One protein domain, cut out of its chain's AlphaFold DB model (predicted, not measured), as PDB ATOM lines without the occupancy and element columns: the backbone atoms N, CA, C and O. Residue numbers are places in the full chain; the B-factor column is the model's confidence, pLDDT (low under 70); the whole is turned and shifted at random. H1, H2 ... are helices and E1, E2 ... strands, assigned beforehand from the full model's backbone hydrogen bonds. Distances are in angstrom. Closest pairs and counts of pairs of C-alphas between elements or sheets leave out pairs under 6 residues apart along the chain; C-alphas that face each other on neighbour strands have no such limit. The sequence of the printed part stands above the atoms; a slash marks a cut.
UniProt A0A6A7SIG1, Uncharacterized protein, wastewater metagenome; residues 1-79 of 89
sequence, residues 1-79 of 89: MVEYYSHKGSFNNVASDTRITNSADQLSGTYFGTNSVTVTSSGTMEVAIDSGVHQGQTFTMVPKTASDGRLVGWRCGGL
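What this domain is: This is residues 1 to 79 of the 89 residues of an uncharacterized protein of wastewater metagenome (UniProt A0A6A7SIG1). You are looking at a narrow, twisted sheet in which the long hairpin E3 and E4 reaches well past the short strands E1 and E2, while the short helix H2 packs beside E1 and H1 only grazes the sheet near the beginning of E4. The printed part has 79 residues, with H1, H2, E1, E2, E3 and E4 along it. The sheet, in order E1 E2 E3 E4, is antiparallel; the class is mixed, with under half of the residues in named elements. It is compact, with a radius of gyration of the C-alphas of 13.2 A, yet elongated, spanning 40 by 25 by 15 A.

How they stand to each other: Start at H1, residues 2 to 8, which is only just on the sheet, with 5 pairs of C-alphas within 10 A. H2, residues 18 to 25, is apart from H1 and is on the sheet, over none of its strands. Look next at E1, residues 37 to 39: its closest C-alpha pair with H2 is Ala 24 and Val 37, 5.4 A. The meander, each strand the antiparallel neighbour of the one before, goes on through E2, residues 45 to 48, where N 38 and O 46 are 2.8 A apart. At E3, residues 58 to 65, N 47 and O 59 are 2.8 A apart. At E4, residues 71 to 77, N 62 and O 75 are 2.8 A apart. In H1 and H2 every O i to N i+4 pair is within hydrogen-bond range.

Where its parts are: Find C-alpha 2 at (164.842, 200.043, 180.968), where H1 begins its 10.0 A; H2 measures 10.2 A, E1 6.8 A and E2 10.0 A. E3 runs 22.2 A from (152.901, 204.975, 198.224), and E4 runs 17.7 A to C-alpha 77 at (157.085, 197.751, 197.925).

The domain as a whole: The C-alphas of Gly 52 and Asp 68, the two farthest apart, are 40.1 A apart. The printed part has no cut, the link from H2 to E1 is long, and no printed residue is under 70 in pLDDT.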
ATOM      1  N   MET A   1     162.580 203.904 181.294       91.06
ATOM      2  CA  MET A   1     163.414 203.354 182.393       91.06
ATOM      3  C   MET A   1     164.386 202.275 181.925       91.06
ATOM      4  O   MET A   1     165.580 202.515 181.997       91.06
ATOM      5  N   VAL A   2     163.928 201.119 181.421       92.94
ATOM      6  CA  VAL A   2     164.842 200.043 180.968       92.94
ATOM      7  C   VAL A   2     165.786 200.520 179.858       92.94
ATOM      8  O   VAL A   2     166.987 200.303 179.951       92.94
ATOM      9  N   GLU A   3     165.262 201.254 178.876       92.88
ATOM     10  CA  GLU A   3     166.065 201.856 177.804       92.88
ATOM     11  C   GLU A   3     167.112 202.856 178.337       92.88
ATOM     12  O   GLU A   3     168.274 202.834 177.936       92.88
ATOM     13  N   TYR A   4     166.739 203.694 179.312       94.62
ATOM     14  CA  TYR A   4     167.689 204.594 179.979       94.62
ATOM     15  C   TYR A   4     168.849 203.800 180.586       94.62
ATOM     16  O   TYR A   4     170.011 204.120 180.345       94.62
ATOM     17  N   TYR A   5     168.536 202.721 181.309       95.38
ATOM     18  CA  TYR A   5     169.544 201.850 181.901       95.38
ATOM     19  C   TYR A   5     170.435 201.192 180.847       95.38
ATOM     20  O   TYR A   5     171.648 201.165 181.020       95.38
ATOM     21  N   SER A   6     169.875 200.701 179.735       92.81
ATOM     22  CA  SER A   6     170.681 200.086 178.673       92.81
ATOM     23  C   SER A   6     171.644 201.070 178.009       92.81
ATOM     24  O   SER A   6     172.724 200.664 177.594       92.81
ATOM     25  N   HIS A   7     171.296 202.359 177.937       93.31
ATOM     26  CA  HIS A   7     172.181 203.386 177.381       93.31
ATOM     27  C   HIS A   7     173.187 203.950 178.386       93.31
ATOM     28  O   HIS A   7     174.285 204.339 177.996       93.31
ATOM     29  N   LYS A   8     172.805 204.066 179.662       94.06
ATOM     30  CA  LYS A   8     173.609 204.742 180.693       94.06
ATOM     31  C   LYS A   8     174.362 203.784 181.614       94.06
ATOM     32  O   LYS A   8     175.261 204.224 182.323       94.06
ATOM     33  N   GLY A   9     173.995 202.504 181.635       94.12
ATOM     34  CA  GLY A   9     174.550 201.486 182.533       94.12
ATOM     35  C   GLY A   9     174.194 201.683 184.012       94.12
ATOM     36  O   GLY A   9     174.711 200.971 184.865       94.12
ATOM     37  N   SER A  10     173.352 202.666 184.334       94.38
ATOM     38  CA  SER A  10     172.951 203.025 185.694       94.38
ATOM     39  C   SER A  10     171.663 203.850 185.663       94.38
ATOM     40  O   SER A  10     171.326 204.437 184.635       94.38
ATOM     41  N   PHE A  11     170.957 203.920 186.794       96.12
ATOM     42  CA  PHE A  11     169.846 204.853 187.007       96.12
ATOM     43  C   PHE A  11     170.273 206.183 187.630       96.12
ATOM     44  O   PHE A  11     169.422 207.045 187.818       96.12
ATOM     45  N   ASN A  12     171.557 206.369 187.946       95.25
ATOM     46  CA  ASN A  12     172.043 207.599 188.566       95.25
ATOM     47  C   ASN A  12     171.594 208.833 187.773       95.25
ATOM     48  O   ASN A  12     171.886 208.953 186.585       95.25
ATOM     49  N   ASN A  13     170.928 209.759 188.463       95.31
ATOM     50  CA  ASN A  13     170.398 211.008 187.907       95.31
ATOM     51  C   ASN A  13     169.302 210.817 186.845       95.31
ATOM     52  O   ASN A  13     169.050 211.720 186.050       95.31
ATOM     53  N   VAL A  14     168.603 209.678 186.836       96.75
ATOM     54  CA  VAL A  14     167.460 209.468 185.932       96.75
ATOM     55  C   VAL A  14     166.332 210.480 186.166       96.75
ATOM     56  O   VAL A  14     165.674 210.881 185.212       96.75
ATOM     57  N   ALA A  15     166.181 210.979 187.397       96.94
ATOM     58  CA  ALA A  15     165.263 212.068 187.742       96.94
ATOM     59  C   ALA A  15     165.584 213.404 187.038       96.94
ATOM     60  O   ALA A  15     164.771 214.319 187.057       96.94
ATOM     61  N   SER A  16     166.763 213.543 186.420       97.12
ATOM     62  CA  SER A  16     167.127 214.713 185.613       97.12
ATOM     63  C   SER A  16     166.808 214.545 184.120       97.12
ATOM     64  O   SER A  16     166.971 215.500 183.361       97.12
ATOM     65  N   ASP A  17     166.371 213.361 183.664       97.50
ATOM     66  CA  ASP A  17     165.887 213.166 182.291       97.50
ATOM     67  C   ASP A  17     164.443 213.670 182.192       97.50
ATOM     68  O   ASP A  17     163.496 213.000 182.611       97.50
ATOM     69  N   THR A  18     164.278 214.854 181.603       97.06
ATOM     70  CA  THR A  18     162.977 215.527 181.503       97.06
ATOM     71  C   THR A  18     161.946 214.731 180.712       97.06
ATOM     72  O   THR A  18     160.752 214.878 180.943       97.06
ATOM     73  N   ARG A  19     162.358 213.841 179.800       96.50
ATOM     74  CA  ARG A  19     161.403 212.985 179.081       96.50
ATOM     75  C   ARG A  19     160.805 211.942 180.014       96.50
ATOM     76  O   ARG A  19     159.626 211.625 179.888       96.50
ATOM     77  N   ILE A  20     161.608 211.410 180.936       97.19
ATOM     78  CA  ILE A  20     161.158 210.428 181.925       97.19
ATOM     79  C   ILE A  20     160.247 211.098 182.948       97.19
ATOM     80  O   ILE A  20     159.157 210.582 183.183       97.19
ATOM     81  N   THR A  21     160.647 212.245 183.501       97.12
ATOM     82  CA  THR A  21     159.819 212.959 184.484       97.12
ATOM     83  C   THR A  21     158.512 213.443 183.862       97.12
ATOM     84  O   THR A  21     157.456 213.123 184.388       97.12
ATOM     85  N   ASN A  22     158.539 214.046 182.667       97.56
ATOM     86  CA  ASN A  22     157.315 214.501 181.997       97.56
ATOM     87  C   ASN A  22     156.367 213.344 181.654       97.56
ATOM     88  O   ASN A  22     155.151 213.524 181.656       97.56
ATOM     89  N   SER A  23     156.910 212.167 181.321       97.31
ATOM     90  CA  SER A  23     156.086 210.976 181.092       97.31
ATOM     91  C   SER A  23     155.454 210.493 182.394       97.31
ATOM     92  O   SER A  23     154.283 210.129 182.386       97.31
ATOM     93  N   ALA A  24     156.204 210.498 183.501       97.56
ATOM     94  CA  ALA A  24     155.702 210.114 184.816       97.56
ATOM     95  C   ALA A  24     154.601 211.067 185.310       97.56
ATOM     96  O   ALA A  24     153.553 210.599 185.749       97.56
ATOM     97  N   ASP A  25     154.775 212.377 185.125       97.94
ATOM     98  CA  ASP A  25     153.801 213.401 185.525       97.94
ATOM     99  C   ASP A  25     152.442 213.242 184.822       97.94
ATOM    100  O   ASP A  25     151.397 213.604 185.362       97.94
ATOM    101  N   GLN A  26     152.430 212.663 183.620       97.94
ATOM    102  CA  GLN A  26     151.209 212.426 182.845       97.94
ATOM    103  C   GLN A  26     150.506 211.110 183.198       97.94
ATOM    104  O   GLN A  26     149.356 210.908 182.796       97.94
ATOM    105  N   LEU A  27     151.165 210.206 183.930       97.81
ATOM    106  CA  LEU A  27     150.548 208.948 184.332       97.81
ATOM    107  C   LEU A  27     149.401 209.214 185.301       97.81
ATOM    108  O   LEU A  27     149.522 209.970 186.258       97.81
ATOM    109  N   SER A  28     148.285 208.543 185.051       98.00
ATOM    110  CA  SER A  28     147.110 208.550 185.913       98.00
ATOM    111  C   SER A  28     146.400 207.204 185.818       98.00
ATOM    112  O   SER A  28     146.606 206.429 184.879       98.00
ATOM    113  N   GLY A  29     145.567 206.917 186.807       96.88
ATOM    114  CA  GLY A  29     144.760 205.714 186.879       96.88
ATOM    115  C   GLY A  29     143.577 205.896 187.821       96.88
ATOM    116  O   GLY A  29     143.314 206.980 188.327       96.88
ATOM    117  N   THR A  30     142.849 204.812 188.076       97.94
ATOM    118  CA  THR A  30     141.652 204.841 188.933       97.94
ATOM    119  C   THR A  30     141.940 205.282 190.371       97.94
ATOM    120  O   THR A  30     141.054 205.841 191.004       97.94
ATOM    121  N   TYR A  31     143.151 205.017 190.878       97.94
ATOM    122  CA  TYR A  31     143.531 205.241 192.281       97.94
ATOM    123  C   TYR A  31     144.676 206.251 192.470       97.94
ATOM    124  O   TYR A  31     145.245 206.337 193.560       97.94
ATOM    125  N   PHE A  32     145.080 206.929 191.395       98.38
ATOM    126  CA  PHE A  32     146.116 207.958 191.423       98.38
ATOM    127  C   PHE A  32     145.937 208.930 190.249       98.38
ATOM    128  O   PHE A  32     145.735 208.516 189.107       98.38
ATOM    129  N   GLY A  33     146.026 210.227 190.513       97.88
ATOM    130  CA  GLY A  33     145.956 211.277 189.502       97.88
ATOM    131  C   GLY A  33     147.285 211.547 188.794       97.88
ATOM    132  O   GLY A  33     148.324 210.968 189.117       97.88
ATOM    133  N   THR A  34     147.259 212.495 187.858       97.81
ATOM    134  CA  THR A  34     148.479 213.068 187.269       97.81
ATOM    135  C   THR A  34     149.386 213.659 188.349       97.81
ATOM    136  O   THR A  34     148.923 214.061 189.416       97.81
ATOM    137  N   ASN A  35     150.691 213.712 188.080       97.44
ATOM    138  CA  ASN A  35     151.743 214.126 189.020       97.44
ATOM    139  C   ASN A  35     151.864 213.243 190.280       97.44
ATOM    140  O   ASN A  35     152.610 213.584 191.194       97.44
ATOM    141  N   SER A  36     151.164 212.103 190.343       97.94
ATOM    142  CA  SER A  36     151.262 211.170 191.477       97.94
ATOM    143  C   SER A  36     152.378 210.139 191.308       97.94
ATOM    144  O   SER A  36     152.644 209.374 192.234       97.94
ATOM    145  N   VAL A  37     153.030 210.091 190.138       98.25
ATOM    146  CA  VAL A  37     154.155 209.190 189.871       98.25
ATOM    147  C   VAL A  37     155.462 209.969 189.881       98.25
ATOM    148  O   VAL A  37     155.688 210.822 189.032       98.25
ATOM    149  N   THR A  38     156.352 209.636 190.809       98.19
ATOM    150  CA  THR A  38     157.699 210.212 190.902       98.19
ATOM    151  C   THR A  38     158.747 209.177 190.507       98.19
ATOM    152  O   THR A  38     158.644 208.002 190.856       98.19
ATOM    153  N   VAL A  39     159.790 209.608 189.794       98.06
ATOM    154  CA  VAL A  39     160.984 208.792 189.539       98.06
ATOM    155  C   VAL A  39     162.150 209.382 190.321       98.06
ATOM    156  O   VAL A  39     162.590 210.496 190.057       98.06
ATOM    157  N   THR A  40     162.661 208.629 191.288       97.81
ATOM    158  CA  THR A  40     163.811 209.039 192.108       97.81
ATOM    159  C   THR A  40     165.117 209.023 191.306       97.81
ATOM    160  O   THR A  40     165.234 208.343 190.283       97.81
ATOM    161  N   SER A  41     166.161 209.693 191.802       96.62
ATOM    162  CA  SER A  41     167.489 209.712 191.162       96.62
ATOM    163  C   SER A  41     168.179 208.346 191.073       96.62
ATOM    164  O   SER A  41     169.179 208.237 190.371       96.62
ATOM    165  N   SER A  42     167.681 207.325 191.780       95.31
ATOM    166  CA  SER A  42     168.151 205.933 191.717       95.31
ATOM    167  C   SER A  42     167.245 205.030 190.870       95.31
ATOM    168  O   SER A  42     167.486 203.828 190.765       95.31
ATOM    169  N   GLY A  43     166.208 205.595 190.247       96.44
ATOM    170  CA  GLY A  43     165.293 204.890 189.355       96.44
ATOM    171  C   GLY A  43     164.166 204.125 190.035       96.44
ATOM    172  O   GLY A  43     163.437 203.416 189.345       96.44
ATOM    173  N   THR A  44     163.980 204.289 191.347       97.62
ATOM    174  CA  THR A  44     162.739 203.854 192.004       97.62
ATOM    175  C   THR A  44     161.582 204.695 191.482       97.62
ATOM    176  O   THR A  44     161.681 205.925 191.485       97.62
ATOM    177  N   MET A  45     160.517 204.031 191.037       98.06
ATOM    178  CA  MET A  45     159.244 204.666 190.696       98.06
ATOM    179  C   MET A  45     158.331 204.610 191.916       98.06
ATOM    180  O   MET A  45     158.162 203.544 192.507       98.06
ATOM    181  N   GLU A  46     157.751 205.739 192.288       98.38
ATOM    182  CA  GLU A  46     156.882 205.901 193.450       98.38
ATOM    183  C   GLU A  46     155.522 206.397 192.975       98.38
ATOM    184  O   GLU A  46     155.446 207.413 192.294       98.38
ATOM    185  N   VAL A  47     154.459 205.670 193.306       98.38
ATOM    186  CA  VAL A  47     153.081 206.002 192.941       98.38
ATOM    187  C   VAL A  47     152.326 206.338 194.218       98.38
ATOM    188  O   VAL A  47     152.042 205.445 195.020       98.38
ATOM    189  N   ALA A  48     152.021 207.617 194.417       98.50
ATOM    190  CA  ALA A  48     151.172 208.073 195.508       98.50
ATOM    191  C   ALA A  48     149.714 207.686 195.222       98.50
ATOM    192  O   ALA A  48     149.163 208.043 194.182       98.50
ATOM    193  N   ILE A  49     149.096 206.935 196.132       98.25
ATOM    194  CA  ILE A  49     147.713 206.472 195.994       98.25
ATOM    195  C   ILE A  49     146.791 207.511 196.634       98.25
ATOM    196  O   ILE A  49     146.875 207.777 197.835       98.25
ATOM    197  N   ASP A  50     145.897 208.095 195.842       97.31
ATOM    198  CA  ASP A  50     145.039 209.208 196.267       97.31
ATOM    199  C   ASP A  50     143.635 208.779 196.711       97.31
ATOM    200  O   ASP A  50     142.901 209.575 197.303       97.31
ATOM    201  N   SER A  51     143.264 207.517 196.475       97.88
ATOM    202  CA  SER A  51     141.918 207.005 196.729       97.88
ATOM    203  C   SER A  51     141.882 205.483 196.928       97.88
ATOM    204  O   SER A  51     142.824 204.751 196.620       97.88
ATOM    205  N   GLY A  52     140.771 204.985 197.481       96.75
ATOM    206  CA  GLY A  52     140.569 203.561 197.759       96.75
ATOM    207  C   GLY A  52     141.224 203.080 199.059       96.75
ATOM    208  O   GLY A  52     141.597 203.864 199.926       96.75
ATOM    209  N   VAL A  53     141.347 201.758 199.212       96.69
ATOM    210  CA  VAL A  53     141.779 201.114 200.475       96.69
ATOM    211  C   VAL A  53     143.234 201.401 200.867       96.69
ATOM    212  O   VAL A  53     143.608 201.186 202.016       96.69
ATOM    213  N   HIS A  54     144.040 201.884 199.922       97.38
ATOM    214  CA  HIS A  54     145.442 202.253 200.120       97.38
ATOM    215  C   HIS A  54     145.670 203.766 200.013       97.38
ATOM    216  O   HIS A  54     146.806 204.200 199.848       97.38
ATOM    217  N   GLN A  55     144.607 204.573 200.092       98.06
ATOM    218  CA  GLN A  55     144.711 206.029 200.065       98.06
ATOM    219  C   GLN A  55     145.739 206.537 201.088       98.06
ATOM    220  O   GLN A  55     145.741 206.127 202.250       98.06
ATOM    221  N   GLY A  56     146.607 207.448 200.647       97.69
ATOM    222  CA  GLY A  56     147.683 208.021 201.455       97.69
ATOM    223  C   GLY A  56     148.929 207.139 201.566       97.69
ATOM    224  O   GLY A  56     149.896 207.543 202.210       97.69
ATOM    225  N   GLN A  57     148.936 205.954 200.953       98.31
ATOM    226  CA  GLN A  57     150.115 205.096 200.856       98.31
ATOM    227  C   GLN A  57     150.820 205.288 199.508       98.31
ATOM    228  O   GLN A  57     150.219 205.726 198.526       98.31
ATOM    229  N   THR A  58     152.095 204.907 199.448       98.25
ATOM    230  CA  THR A  58     152.901 204.975 198.224       98.25
ATOM    231  C   THR A  58     153.287 203.571 197.799       98.25
ATOM    232  O   THR A  58     153.948 202.859 198.549       98.25
ATOM    233  N   PHE A  59     152.910 203.168 196.590       97.75
ATOM    234  CA  PHE A  59     153.428 201.953 195.968       97.75
ATOM    235  C   PHE A  59     154.782 202.246 195.318       97.75
ATOM    236  O   PHE A  59     154.930 203.242 194.616       97.75
ATOM    237  N   THR A  60     155.776 201.381 195.520       97.88
ATOM    238  CA  THR A  60     157.123 201.583 194.960       97.88
ATOM    239  C   THR A  60     157.512 200.455 194.020       97.88
ATOM    240  O   THR A  60     157.306 199.296 194.367       97.88
ATOM    241  N   MET A  61     158.179 200.766 192.910       97.12
ATOM    242  CA  MET A  61     158.887 199.804 192.060       97.12
ATOM    243  C   MET A  61     160.378 200.136 192.044       97.12
ATOM    244  O   MET A  61     160.806 201.128 191.455       97.12
ATOM    245  N   VAL A  62     161.170 199.286 192.684       96.50
ATOM    246  CA  VAL A  62     162.610 199.449 192.888       96.50
ATOM    247  C   VAL A  62     163.366 198.574 191.883       96.50
ATOM    248  O   VAL A  62     163.105 197.368 191.823       96.50
ATOM    249  N   PRO A  63     164.310 199.122 191.101       96.12
ATOM    250  CA  PRO A  63     165.114 198.318 190.191       96.12
ATOM    251  C   PRO A  63     166.017 197.349 190.965       96.12
ATOM    252  O   PRO A  63     166.608 197.701 191.984       96.12
ATOM    253  N   LYS A  64     166.149 196.120 190.460       95.06
ATOM    254  CA  LYS A  64     167.050 195.100 191.004       95.06
ATOM    255  C   LYS A  64     168.198 194.859 190.037       95.06
ATOM    256  O   LYS A  64     167.975 194.440 188.901       95.06
ATOM    257  N   THR A  65     169.421 195.064 190.504       94.00
ATOM    258  CA  THR A  65     170.641 194.762 189.756       94.00
ATOM    259  C   THR A  65     171.324 193.514 190.311       94.00
ATOM    260  O   THR A  65     171.241 193.217 191.504       94.00
ATOM    261  N   ALA A  66     171.956 192.740 189.433       94.00
ATOM    262  CA  ALA A  66     172.892 191.699 189.840       94.00
ATOM    263  C   ALA A  66     174.238 192.320 190.250       94.00
ATOM    264  O   ALA A  66     174.493 193.502 190.014       94.00
ATOM    265  N   SER A  67     175.116 191.518 190.858       93.38
ATOM    266  CA  SER A  67     176.450 191.961 191.291       93.38
ATOM    267  C   SER A  67     177.335 192.444 190.137       93.38
ATOM    268  O   SER A  67     178.249 193.226 190.358       93.38
ATOM    269  N   ASP A  68     177.055 191.986 188.915       91.31
ATOM    270  CA  ASP A  68     177.710 192.403 187.669       91.31
ATOM    271  C   ASP A  68     177.154 193.726 187.099       91.31
ATOM    272  O   ASP A  68     177.574 194.163 186.031       91.31
ATOM    273  N   GLY A  69     176.198 194.366 187.783       90.06
ATOM    274  CA  GLY A  69     175.575 195.610 187.337       90.06
ATOM    275  C   GLY A  69     174.518 195.431 186.246       90.06
ATOM    276  O   GLY A  69     174.029 196.419 185.705       90.06
ATOM    277  N   ARG A  70     174.099 194.211 185.901       93.06
ATOM    278  CA  ARG A  70     172.976 194.006 184.974       93.06
ATOM    279  C   ARG A  70     171.641 194.223 185.686       93.06
ATOM    280  O   ARG A  70     171.429 193.703 186.780       93.06
ATOM    281  N   LEU A  71     170.709 194.928 185.044       95.06
ATOM    282  CA  LEU A  71     169.317 194.996 185.492       95.06
ATOM    283  C   LEU A  71     168.669 193.611 185.339       95.06
ATOM    284  O   LEU A  71     168.570 193.097 184.228       95.06
ATOM    285  N   VAL A  72     168.241 193.008 186.449       94.44
ATOM    286  CA  VAL A  72     167.660 191.650 186.480       94.44
ATOM    287  C   VAL A  72     166.175 191.630 186.826       94.44
ATOM    288  O   VAL A  72     165.549 190.575 186.772       94.44
ATOM    289  N   GLY A  73     165.594 192.774 187.179       93.75
ATOM    290  CA  GLY A  73     164.161 192.879 187.413       93.75
ATOM    291  C   GLY A  73     163.783 194.085 188.254       93.75
ATOM    292  O   GLY A  73     164.547 195.041 188.388       93.75
ATOM    293  N   TRP A  74     162.592 193.999 188.832       94.94
ATOM    294  CA  TRP A  74     161.998 195.020 189.683       94.94
ATOM    295  C   TRP A  74     161.421 194.361 190.929       94.94
ATOM    296  O   TRP A  74     160.943 193.229 190.868       94.94
ATOM    297  N   ARG A  75     161.472 195.075 192.048       96.12
ATOM    298  CA  ARG A  75     160.829 194.691 193.300       96.12
ATOM    299  C   ARG A  75     159.812 195.749 193.682       96.12
ATOM    300  O   ARG A  75     160.112 196.937 193.659       96.12
ATOM    301  N   CYS A  76     158.631 195.309 194.054       96.88
ATOM    302  CA  CYS A  76     157.532 196.135 194.492       96.88
ATOM    303  C   CYS A  76     157.557 196.288 196.016       96.88
ATOM    304  O   CYS A  76     158.043 195.419 196.741       96.88
ATOM    305  N   GLY A  77     157.039 197.406 196.510       96.88
ATOM    306  CA  GLY A  77     157.085 197.751 197.925       96.88
ATOM    307  C   GLY A  77     156.111 198.863 198.292       96.88
ATOM    308  O   GLY A  77     155.211 199.197 197.521       96.88
ATOM    309  N   GLY A  78     156.292 199.408 199.494       96.00
ATOM    310  CA  GLY A  78     155.529 200.550 200.007       96.00
ATOM    311  C   GLY A  78     154.121 200.223 200.529       96.00
ATOM    312  O   GLY A  78     153.565 200.986 201.313       96.00
ATOM    313  N   LEU A  79     153.591 199.041 200.202       96.19
ATOM    314  CA  LEU A  79     152.366 198.475 200.775       96.19
ATOM    315  C   LEU A  79     152.675 197.211 201.592       96.19
ATOM    316  O   LEU A  79     153.752 196.624 201.482       96.19
TER     317      LEU A  79